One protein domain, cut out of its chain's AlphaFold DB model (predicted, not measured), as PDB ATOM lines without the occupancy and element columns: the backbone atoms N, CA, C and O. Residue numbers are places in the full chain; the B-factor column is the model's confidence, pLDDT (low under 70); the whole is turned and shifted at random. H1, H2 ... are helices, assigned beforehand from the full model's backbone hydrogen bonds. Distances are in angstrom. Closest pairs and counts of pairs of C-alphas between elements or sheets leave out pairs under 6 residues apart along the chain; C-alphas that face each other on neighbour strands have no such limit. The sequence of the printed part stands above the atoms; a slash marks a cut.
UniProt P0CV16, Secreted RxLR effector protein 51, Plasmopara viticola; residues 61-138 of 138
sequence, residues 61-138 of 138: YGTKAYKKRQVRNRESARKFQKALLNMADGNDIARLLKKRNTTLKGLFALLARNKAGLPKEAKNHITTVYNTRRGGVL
ATOM      1  N   TYR A  61     333.403 305.294 269.469       51.54
ATOM      2  CA  TYR A  61     333.906 305.331 270.850       51.54
ATOM      3  C   TYR A  61     335.241 306.092 271.016       51.54
ATOM      4  O   TYR A  61     335.521 306.610 272.096       51.54
ATOM      5  N   GLY A  62     336.044 306.228 269.953       56.07
ATOM      6  CA  GLY A  62     337.307 306.981 269.965       56.07
ATOM      7  C   GLY A  62     337.195 308.456 269.556       56.07
ATOM      8  O   GLY A  62     338.124 309.234 269.787       56.07
ATOM      9  N   THR A  63     336.076 308.877 268.959       69.84
ATOM     10  CA  THR A  63     335.954 310.208 268.338       69.84
ATOM     11  C   THR A  63     335.883 311.350 269.364       69.84
ATOM     12  O   THR A  63     335.268 311.223 270.428       69.84
ATOM     13  N   LYS A  64     336.455 312.525 269.035       77.93
ATOM     14  CA  LYS A  64     336.352 313.752 269.863       77.93
ATOM     15  C   LYS A  64     334.892 314.082 270.214       77.93
ATOM     16  O   LYS A  64     334.603 314.484 271.342       77.93
ATOM     17  N   ALA A  65     333.964 313.858 269.280       75.52
ATOM     18  CA  ALA A  65     332.531 314.059 269.483       75.52
ATOM     19  C   ALA A  65     331.947 313.127 270.562       75.52
ATOM     20  O   ALA A  65     331.206 313.589 271.435       75.52
ATOM     21  N   TYR A  66     332.322 311.844 270.557       74.89
ATOM     22  CA  TYR A  66     331.917 310.888 271.587       74.89
ATOM     23  C   TYR A  66     332.475 311.258 272.965       74.89
ATOM     24  O   TYR A  66     331.712 311.329 273.931       74.89
ATOM     25  N   LYS A  67     333.769 311.606 273.054       78.11
ATOM     26  CA  LYS A  67     334.379 312.090 274.306       78.11
ATOM     27  C   LYS A  67     333.654 313.334 274.837       78.11
ATOM     28  O   LYS A  67     333.274 313.371 276.005       78.11
ATOM     29  N   LYS A  68     333.353 314.314 273.975       81.76
ATOM     30  CA  LYS A  68     332.595 315.523 274.351       81.76
ATOM     31  C   LYS A  68     331.170 315.198 274.816       81.76
ATOM     32  O   LYS A  68     330.647 315.850 275.718       81.76
ATOM     33  N   ARG A  69     330.517 314.184 274.236       79.18
ATOM     34  CA  ARG A  69     329.199 313.708 274.693       79.18
ATOM     35  C   ARG A  69     329.280 313.037 276.065       79.18
ATOM     36  O   ARG A  69     328.436 313.323 276.907       79.18
ATOM     37  N   GLN A  70     330.301 312.217 276.316       79.85
ATOM     38  CA  GLN A  70     330.527 311.629 277.637       79.85
ATOM     39  C   GLN A  70     330.762 312.689 278.714       79.85
ATOM     40  O   GLN A  70     330.144 312.614 279.771       79.85
ATOM     41  N   VAL A  71     331.594 313.698 278.438       82.04
ATOM     42  CA  VAL A  71     331.838 314.801 279.382       82.04
ATOM     43  C   VAL A  71     330.529 315.514 279.725       82.04
ATOM     44  O   VAL A  71     330.197 315.632 280.900       82.04
ATOM     45  N   ARG A  72     329.720 315.876 278.719       83.58
ATOM     46  CA  ARG A  72     328.405 316.505 278.941       83.58
ATOM     47  C   ARG A  72     327.448 315.625 279.746       83.58
ATOM     48  O   ARG A  72     326.770 316.119 280.644       83.58
ATOM     49  N   ASN A  73     327.400 314.325 279.460       79.68
ATOM     50  CA  ASN A  73     326.569 313.389 280.220       79.68
ATOM     51  C   ASN A  73     327.031 313.284 281.677       79.68
ATOM     52  O   ASN A  73     326.199 313.299 282.584       79.68
ATOM     53  N   ARG A  74     328.346 313.254 281.908       81.27
ATOM     54  CA  ARG A  74     328.935 313.209 283.246       81.27
ATOM     55  C   ARG A  74     328.678 314.488 284.033       81.27
ATOM     56  O   ARG A  74     328.313 314.419 285.203       81.27
ATOM     57  N   GLU A  75     328.811 315.649 283.402       84.07
ATOM     58  CA  GLU A  75     328.457 316.934 284.009       84.07
ATOM     59  C   GLU A  75     326.968 317.020 284.332       84.07
ATOM     60  O   GLU A  75     326.599 317.424 285.435       84.07
ATOM     61  N   SER A  76     326.105 316.587 283.409       80.66
ATOM     62  CA  SER A  76     324.666 316.535 283.661       80.66
ATOM     63  C   SER A  76     324.347 315.602 284.829       80.66
ATOM     64  O   SER A  76     323.525 315.955 285.670       80.66
ATOM     65  N   ALA A  77     325.005 314.445 284.917       79.80
ATOM     66  CA  ALA A  77     324.843 313.511 286.025       79.80
ATOM     67  C   ALA A  77     325.299 314.127 287.359       79.80
ATOM     68  O   ALA A  77     324.579 314.040 288.344       79.80
ATOM     69  N   ARG A  78     326.433 314.837 287.392       83.22
ATOM     70  CA  ARG A  78     326.895 315.551 288.598       83.22
ATOM     71  C   ARG A  78     325.925 316.640 289.048       83.22
ATOM     72  O   ARG A  78     325.645 316.750 290.238       83.22
ATOM     73  N   LYS A  79     325.387 317.432 288.113       83.24
ATOM     74  CA  LYS A  79     324.353 318.433 288.425       83.24
ATOM     75  C   LYS A  79     323.113 317.771 289.029       83.24
ATOM     76  O   LYS A  79     322.572 318.286 289.999       83.24
ATOM     77  N   PHE A  80     322.715 316.609 288.511       81.39
ATOM     78  CA  PHE A  80     321.613 315.828 289.074       81.39
ATOM     79  C   PHE A  80     321.896 315.286 290.459       81.39
ATOM     80  O   PHE A  80     321.041 315.389 291.327       81.39
ATOM     81  N   GLN A  81     323.084 314.730 290.665       82.22
ATOM     82  CA  GLN A  81     323.499 314.234 291.966       82.22
ATOM     83  C   GLN A  81     323.404 315.347 293.016       82.22
ATOM     84  O   GLN A  81     322.803 315.135 294.061       82.22
ATOM     85  N   LYS A  82     323.923 316.543 292.708       82.44
ATOM     86  CA  LYS A  82     323.811 317.710 293.594       82.44
ATOM     87  C   LYS A  82     322.360 318.130 293.819       82.44
ATOM     88  O   LYS A  82     321.972 318.353 294.955       82.44
ATOM     89  N   ALA A  83     321.559 318.210 292.756       82.67
ATOM     90  CA  ALA A  83     320.151 318.580 292.875       82.67
ATOM     91  C   ALA A  83     319.386 317.608 293.784       82.67
ATOM     92  O   ALA A  83     318.666 318.046 294.665       82.67
ATOM     93  N   LEU A  84     319.595 316.302 293.616       81.79
ATOM     94  CA  LEU A  84     318.951 315.275 294.433       81.79
ATOM     95  C   LEU A  84     319.395 315.297 295.895       81.79
ATOM     96  O   LEU A  84     318.571 315.060 296.764       81.79
ATOM     97  N   LEU A  85     320.678 315.555 296.164       80.81
ATOM     98  CA  LEU A  85     321.187 315.654 297.536       80.81
ATOM     99  C   LEU A  85     320.652 316.888 298.267       80.81
ATOM    100  O   LEU A  85     320.507 316.853 299.481       80.81
ATOM    101  N   ASN A  86     320.355 317.959 297.529       81.61
ATOM    102  CA  ASN A  86     319.844 319.205 298.094       81.61
ATOM    103  C   ASN A  86     318.309 319.250 298.169       81.61
ATOM    104  O   ASN A  86     317.758 320.153 298.791       81.61
ATOM    105  N   MET A  87     317.607 318.327 297.506       76.16
ATOM    106  CA  MET A  87     316.147 318.274 297.531       76.16
ATOM    107  C   MET A  87     315.676 317.569 298.800       76.16
ATOM    108  O   MET A  87     315.788 316.351 298.914       76.16
ATOM    109  N   ALA A  88     315.119 318.348 299.728       68.08
ATOM    110  CA  ALA A  88     314.489 317.829 300.938       68.08
ATOM    111  C   ALA A  88     313.056 317.312 300.690       68.08
ATOM    112  O   ALA A  88     312.583 316.456 301.434       68.08
ATOM    113  N   ASP A  89     312.364 317.799 299.648       72.54
ATOM    114  CA  ASP A  89     310.968 317.436 299.366       72.54
ATOM    115  C   ASP A  89     310.824 316.495 298.154       72.54
ATOM    116  O   ASP A  89     311.454 316.650 297.102       72.54
ATOM    117  N   GLY A  90     309.909 315.535 298.281       70.07
ATOM    118  CA  GLY A  90     309.531 314.594 297.232       70.07
ATOM    119  C   GLY A  90     308.889 315.272 296.024       70.07
ATOM    120  O   GLY A  90     309.034 314.769 294.908       70.07
ATOM    121  N   ASN A  91     308.248 316.431 296.206       76.20
ATOM    122  CA  ASN A  91     307.670 317.207 295.103       76.20
ATOM    123  C   ASN A  91     308.733 317.734 294.135       76.20
ATOM    124  O   ASN A  91     308.551 317.656 292.915       76.20
ATOM    125  N   ASP A  92     309.867 318.203 294.653       83.35
ATOM    126  CA  ASP A  92     310.967 318.679 293.817       83.35
ATOM    127  C   ASP A  92     311.635 317.523 293.075       83.35
ATOM    128  O   ASP A  92     311.917 317.637 291.878       83.35
ATOM    129  N   ILE A  93     311.777 316.368 293.736       81.45
ATOM    130  CA  ILE A  93     312.267 315.132 293.112       81.45
ATOM    131  C   ILE A  93     311.318 314.701 291.982       81.45
ATOM    132  O   ILE A  93     311.762 314.447 290.861       81.45
ATOM    133  N   ALA A  94     310.005 314.664 292.229       81.65
ATOM    134  CA  ALA A  94     309.006 314.284 291.231       81.65
ATOM    135  C   ALA A  94     308.963 315.262 290.046       81.65
ATOM    136  O   ALA A  94     308.930 314.840 288.885       81.65
ATOM    137  N   ARG A  95     309.024 316.571 290.310       85.20
ATOM    138  CA  ARG A  95     309.074 317.613 289.277       85.20
ATOM    139  C   ARG A  95     310.340 317.492 288.433       85.20
ATOM    140  O   ARG A  95     310.276 317.600 287.207       85.20
ATOM    141  N   LEU A  96     311.478 317.219 289.064       84.42
ATOM    142  CA  LEU A  96     312.754 317.005 288.392       84.42
ATOM    143  C   LEU A  96     312.727 315.758 287.491       84.42
ATOM    144  O   LEU A  96     313.179 315.822 286.343       84.42
ATOM    145  N   LEU A  97     312.139 314.660 287.969       83.85
ATOM    146  CA  LEU A  97     311.915 313.444 287.183       83.85
ATOM    147  C   LEU A  97     311.001 313.699 285.979       83.85
ATOM    148  O   LEU A  97     311.355 313.337 284.854       83.85
ATOM    149  N   LYS A  98     309.873 314.393 286.187       84.73
ATOM    150  CA  LYS A  98     308.921 314.753 285.125       84.73
ATOM    151  C   LYS A  98     309.566 315.649 284.070       84.73
ATOM    152  O   LYS A  98     309.448 315.370 282.882       84.73
ATOM    153  N   LYS A  99     310.327 316.667 284.487       85.82
ATOM    154  CA  LYS A  99     311.063 317.568 283.579       85.82
ATOM    155  C   LYS A  99     312.030 316.815 282.662       85.82
ATOM    156  O   LYS A  99     312.314 317.269 281.558       85.82
ATOM    157  N   ARG A 100     312.562 315.678 283.114       77.91
ATOM    158  CA  ARG A 100     313.471 314.831 282.329       77.91
ATOM    159  C   ARG A 100     312.805 313.645 281.658       77.91
ATOM    160  O   ARG A 100     313.512 312.905 280.980       77.91
ATOM    161  N   ASN A 101     311.501 313.470 281.844       83.00
ATOM    162  CA  ASN A 101     310.770 312.297 281.390       83.00
ATOM    163  C   ASN A 101     311.481 310.988 281.786       83.00
ATOM    164  O   ASN A 101     311.750 310.124 280.956       83.00
ATOM    165  N   THR A 102     311.887 310.886 283.056       82.72
ATOM    166  CA  THR A 102     312.621 309.725 283.577       82.72
ATOM    167  C   THR A 102     312.029 309.236 284.889       82.72
ATOM    168  O   THR A 102     311.328 309.965 285.588       82.72
ATOM    169  N   THR A 103     312.318 307.986 285.234       84.25
ATOM    170  CA  THR A 103     311.914 307.375 286.504       84.25
ATOM    171  C   THR A 103     313.027 307.505 287.540       84.25
ATOM    172  O   THR A 103     314.193 307.683 287.183       84.25
ATOM    173  N   LEU A 104     312.701 307.360 288.830       82.85
ATOM    174  CA  LEU A 104     313.707 307.354 289.903       82.85
ATOM    175  C   LEU A 104     314.796 306.293 289.641       82.85
ATOM    176  O   LEU A 104     315.992 306.571 289.742       82.85
ATOM    177  N   LYS A 105     314.383 305.101 289.180       82.17
ATOM    178  CA  LYS A 105     315.281 304.015 288.756       82.17
ATOM    179  C   LYS A 105     316.157 304.427 287.570       82.17
ATOM    180  O   LYS A 105     317.368 304.212 287.603       82.17
ATOM    181  N   GLY A 106     315.569 305.047 286.544       79.61
ATOM    182  CA  GLY A 106     316.301 305.555 285.380       79.61
ATOM    183  C   GLY A 106     317.329 306.623 285.754       79.61
ATOM    184  O   GLY A 106     318.450 306.618 285.244       79.61
ATOM    185  N   LEU A 107     316.991 307.490 286.708       83.13
ATOM    186  CA  LEU A 107     317.886 308.514 287.230       83.13
ATOM    187  C   LEU A 107     319.072 307.894 287.985       83.13
ATOM    188  O   LEU A 107     320.221 308.236 287.704       83.13
ATOM    189  N   PHE A 108     318.829 306.930 288.877       82.21
ATOM    190  CA  PHE A 108     319.907 306.216 289.571       82.21
ATOM    191  C   PHE A 108     320.798 305.420 288.613       82.21
ATOM    192  O   PHE A 108     322.018 305.414 288.789       82.21
ATOM    193  N   ALA A 109     320.227 304.810 287.573       80.38
ATOM    194  CA  ALA A 109     320.998 304.145 286.528       80.38
ATOM    195  C   ALA A 109     321.882 305.140 285.756       80.38
ATOM    196  O   ALA A 109     323.051 304.856 285.494       80.38
ATOM    197  N   LEU A 110     321.362 306.329 285.433       80.56
ATOM    198  CA  LEU A 110     322.124 307.386 284.766       80.56
ATOM    199  C   LEU A 110     323.289 307.883 285.632       80.56
ATOM    200  O   LEU A 110     324.398 308.064 285.125       80.56
ATOM    201  N   LEU A 111     323.066 308.059 286.933       82.94
ATOM    202  CA  LEU A 111     324.103 308.437 287.893       82.94
ATOM    203  C   LEU A 111     325.188 307.362 288.025       82.94
ATOM    204  O   LEU A 111     326.379 307.674 287.950       82.94
ATOM    205  N   ALA A 112     324.784 306.094 288.143       78.79
ATOM    206  CA  ALA A 112     325.702 304.961 288.217       78.79
ATOM    207  C   ALA A 112     326.573 304.849 286.954       78.79
ATOM    208  O   ALA A 112     327.799 304.803 287.056       78.79
ATOM    209  N   ARG A 113     325.964 304.916 285.759       75.99
ATOM    210  CA  ARG A 113     326.682 304.853 284.471       75.99
ATOM    211  C   ARG A 113     327.720 305.966 284.301       75.99
ATOM    212  O   ARG A 113     328.717 305.766 283.618       75.99
ATOM    213  N   ASN A 114     327.511 307.128 284.921       77.12
ATOM    214  CA  ASN A 114     328.398 308.289 284.795       77.12
ATOM    215  C   ASN A 114     329.388 308.458 285.966       77.12
ATOM    216  O   ASN A 114     330.015 309.515 286.087       77.12
ATOM    217  N   LYS A 115     329.550 307.445 286.834       71.13
ATOM    218  CA  LYS A 115     330.382 307.521 288.055       71.13
ATOM    219  C   LYS A 115     330.013 308.705 288.971       71.13
ATOM    220  O   LYS A 115     330.862 309.217 289.694       71.13
ATOM    221  N   ALA A 116     328.762 309.161 288.916       69.12
ATOM    222  CA  ALA A 116     328.186 310.184 289.791       69.12
ATOM    223  C   ALA A 116     327.241 309.500 290.792       69.12
ATOM    224  O   ALA A 116     326.078 309.869 290.932       69.12
ATOM    225  N   GLY A 117     327.709 308.403 291.392       65.21
ATOM    226  CA  GLY A 117     326.902 307.573 292.277       65.21
ATOM    227  C   GLY A 117     326.499 308.323 293.544       65.21
ATOM    228  O   GLY A 117     327.270 309.110 294.084       65.21
ATOM    229  N   LEU A 118     325.288 308.057 294.023       73.44
ATOM    230  CA  LEU A 118     324.831 308.497 295.340       73.44
ATOM    231  C   LEU A 118     325.217 307.455 296.402       73.44
ATOM    232  O   LEU A 118     325.116 306.255 296.101       73.44
ATOM    233  N   PRO A 119     325.588 307.886 297.625       77.60
ATOM    234  CA  PRO A 119     325.696 307.000 298.781       77.60
ATOM    235  C   PRO A 119     324.406 306.192 298.967       77.60
ATOM    236  O   PRO A 119     323.318 306.661 298.616       77.60
ATOM    237  N   LYS A 120     324.511 304.976 299.516       80.08
ATOM    238  CA  LYS A 120     323.347 304.099 299.729       80.08
ATOM    239  C   LYS A 120     322.279 304.786 300.589       80.08
ATOM    240  O   LYS A 120     321.105 304.743 300.239       80.08
ATOM    241  N   GLU A 121     322.703 305.485 301.636       78.65
ATOM    242  CA  GLU A 121     321.843 306.275 302.527       78.65
ATOM    243  C   GLU A 121     321.059 307.347 301.771       78.65
ATOM    244  O   GLU A 121     319.838 307.395 301.868       78.65
ATOM    245  N   ALA A 122     321.735 308.141 300.935       80.29
ATOM    246  CA  ALA A 122     321.086 309.171 300.130       80.29
ATOM    247  C   ALA A 122     320.063 308.575 299.153       80.29
ATOM    248  O   ALA A 122     318.965 309.106 299.006       80.29
ATOM    249  N   LYS A 123     320.384 307.443 298.507       81.33
ATOM    250  CA  LYS A 123     319.421 306.744 297.639       81.33
ATOM    251  C   LYS A 123     318.188 306.303 298.416       81.33
ATOM    252  O   LYS A 123     317.078 306.494 297.923       81.33
ATOM    253  N   ASN A 124     318.382 305.726 299.600       82.97
ATOM    254  CA  ASN A 124     317.288 305.284 300.454       82.97
ATOM    255  C   ASN A 124     316.441 306.475 300.898       82.97
ATOM    256  O   ASN A 124     315.237 306.439 300.699       82.97
ATOM    257  N   HIS A 125     317.060 307.554 301.381       82.62
ATOM    258  CA  HIS A 125     316.357 308.765 301.800       82.62
ATOM    259  C   HIS A 125     315.510 309.361 300.670       82.62
ATOM    260  O   HIS A 125     314.308 309.531 300.836       82.62
ATOM    261  N   ILE A 126     316.097 309.576 299.487       83.71
ATOM    262  CA  ILE A 126     315.384 310.078 298.300       83.71
ATOM    263  C   ILE A 126     314.223 309.150 297.924       83.71
ATOM    264  O   ILE A 126     313.140 309.617 297.577       83.71
ATOM    265  N   THR A 127     314.443 307.834 297.977       84.64
ATOM    266  CA  THR A 127     313.411 306.840 297.652       84.64
ATOM    267  C   THR A 127     312.274 306.881 298.665       84.64
ATOM    268  O   THR A 127     311.115 306.885 298.261       84.64
ATOM    269  N   THR A 128     312.589 306.965 299.958       85.39
ATOM    270  CA  THR A 128     311.609 307.107 301.034       85.39
ATOM    271  C   THR A 128     310.817 308.393 300.856       85.39
ATOM    272  O   THR A 128     309.610 308.321 300.686       85.39
ATOM    273  N   VAL A 129     311.475 309.552 300.771       83.35
ATOM    274  CA  VAL A 129     310.829 310.862 300.582       83.35
ATOM    275  C   VAL A 129     309.914 310.873 299.350       83.35
ATOM    276  O   VAL A 129     308.772 311.329 299.422       83.35
ATOM    277  N   TYR A 130     310.377 310.317 298.226       81.51
ATOM    278  CA  TYR A 130     309.577 310.196 297.007       81.51
ATOM    279  C   TYR A 130     308.359 309.276 297.191       81.51
ATOM    280  O   TYR A 130     307.255 309.633 296.782       81.51
ATOM    281  N   ASN A 131     308.537 308.106 297.810       81.83
ATOM    282  CA  ASN A 131     307.462 307.132 298.002       81.83
ATOM    283  C   ASN A 131     306.435 307.593 299.042       81.83
ATOM    284  O   ASN A 131     305.242 307.434 298.802       81.83
ATOM    285  N   THR A 132     306.865 308.207 300.146       80.20
ATOM    286  CA  THR A 132     305.972 308.736 301.188       80.20
ATOM    287  C   THR A 132     305.034 309.795 300.611       80.20
ATOM    288  O   THR A 132     303.837 309.759 300.862       80.20
ATOM    289  N   ARG A 133     305.541 310.694 299.756       71.28
ATOM    290  CA  ARG A 133     304.716 311.699 299.059       71.28
ATOM    291  C   ARG A 133     303.849 311.101 297.951       71.28
ATOM    292  O   ARG A 133     302.724 311.541 297.757       71.28
ATOM    293  N   ARG A 134     304.355 310.110 297.210       68.88
ATOM    294  CA  ARG A 134     303.604 309.466 296.120       68.88
ATOM    295  C   ARG A 134     302.466 308.574 296.632       68.88
ATOM    296  O   ARG A 134     301.465 308.439 295.938       68.88
ATOM    297  N   GLY A 135     302.639 307.960 297.801       55.95
ATOM    298  CA  GLY A 135     301.605 307.186 298.493       55.95
ATOM    299  C   GLY A 135     300.687 308.040 299.372       55.95
ATOM    300  O   GLY A 135     299.561 307.638 299.630       55.95
ATOM    301  N   GLY A 136     301.137 309.227 299.784       44.15
ATOM    302  CA  GLY A 136     300.372 310.193 300.573       44.15
ATOM    303  C   GLY A 136     299.430 311.066 299.747       44.15
ATOM    304  O   GLY A 136     299.430 312.279 299.927       44.15
ATOM    305  N   VAL A 137     298.649 310.469 298.841       39.24
ATOM    306  CA  VAL A 137     297.445 311.130 298.318       39.24
ATOM    307  C   VAL A 137     296.414 311.142 299.450       39.24
ATOM    308  O   VAL A 137     295.666 310.183 299.625       39.24
ATOM    309  N   LEU A 138     296.446 312.216 300.239       33.96
ATOM    310  CA  LEU A 138     295.325 312.781 300.989       33.96
ATOM    311  C   LEU A 138     295.157 314.225 300.515       33.96
ATOM    312  O   LEU A 138     296.198 314.912 300.381       33.96
TER     313      LEU A 138
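What this domain is: This is residues 61 to 138 of the 138 residues of the protein "Secreted RxLR effector protein 51" of Plasmopara viticola (UniProt P0CV16). One long helix, H1, makes a shaft whose beginning sticks out with residues 62 to 69, of which 64 to 69 belong to H1, and three shorter helices gather loosely about its later part. H3 crosses H1 and packs on its residues 77 to 81, while H2 folds back after H1, and H4 lies across H2 near the place where H2 begins. The printed part has 78 residues, with four named helices in the order H1, H2, H3, H4 and no named strand, and its class is all helix. It is only just loose, close to compact, with a radius of gyration of the C-alphas of 14.0 A and spans of 52 by 24 by 18 A.

How they stand to each other: The longest helix is H1, residues 64 to 86. H3, residues 104 to 113, touches H1, which meets it with residues 77 to 81 alone; their closest C-alphas, those of Ala 77 and Leu 111, are 5.5 A apart. These two helices run opposite ways at a steep tilt of 49 degrees. H2, residues 90 to 99, is close to H1 but not clearly touching, with the closest C-alphas, those of Leu 84 and Ile 93, 6.8 A apart; the tilt is a shallow 23 degrees, opposite ways. H4, residues 120 to 135, touches H2 about perpendicular, at 90 degrees, and their closest C-alphas, those of Gly 90 and Tyr 130, are 4.4 A apart. H3 and H4 are close but not clearly touching, at a shallow tilt of 20 degrees, opposite ways; their closest C-alphas, those of Leu 104 and Thr 127, are 7.8 A apart. H1 and H4 are also close but not clearly touching, the C-alphas of Leu 85 and Ala 122 being the closest at 7.0 A. In H1, H2, H3 and H4 every O i to N i+4 pair is within hydrogen-bond range.

Where its parts are: H1 begins at C-alpha 64, at (336.352, 313.752, 269.863), and ends at C-alpha 86, at (319.844, 319.205, 298.094), 33.2 A away. H2 measures 14.1 A from C-alpha 90 to C-alpha 99, and H3 measures 14.3 A from C-alpha 104 to C-alpha 113. H4 measures 22.0 A and ends at C-alpha 135, at (301.605, 307.186, 298.493).

The domain as a whole: The two C-alphas farthest apart are those of Gly 62 and Leu 138, 52.5 A, and Leu 138 is the chain's last residue. The printed part has no cut. The links from H1 to H2 and from H2 to H3 are tight, and the link from H3 to H4, 6 residues, is short. The mean pLDDT of the printed part of this model is 77.2, and residues 61 to 63, 88, 116 to 117 and 134 to 138 are under 70.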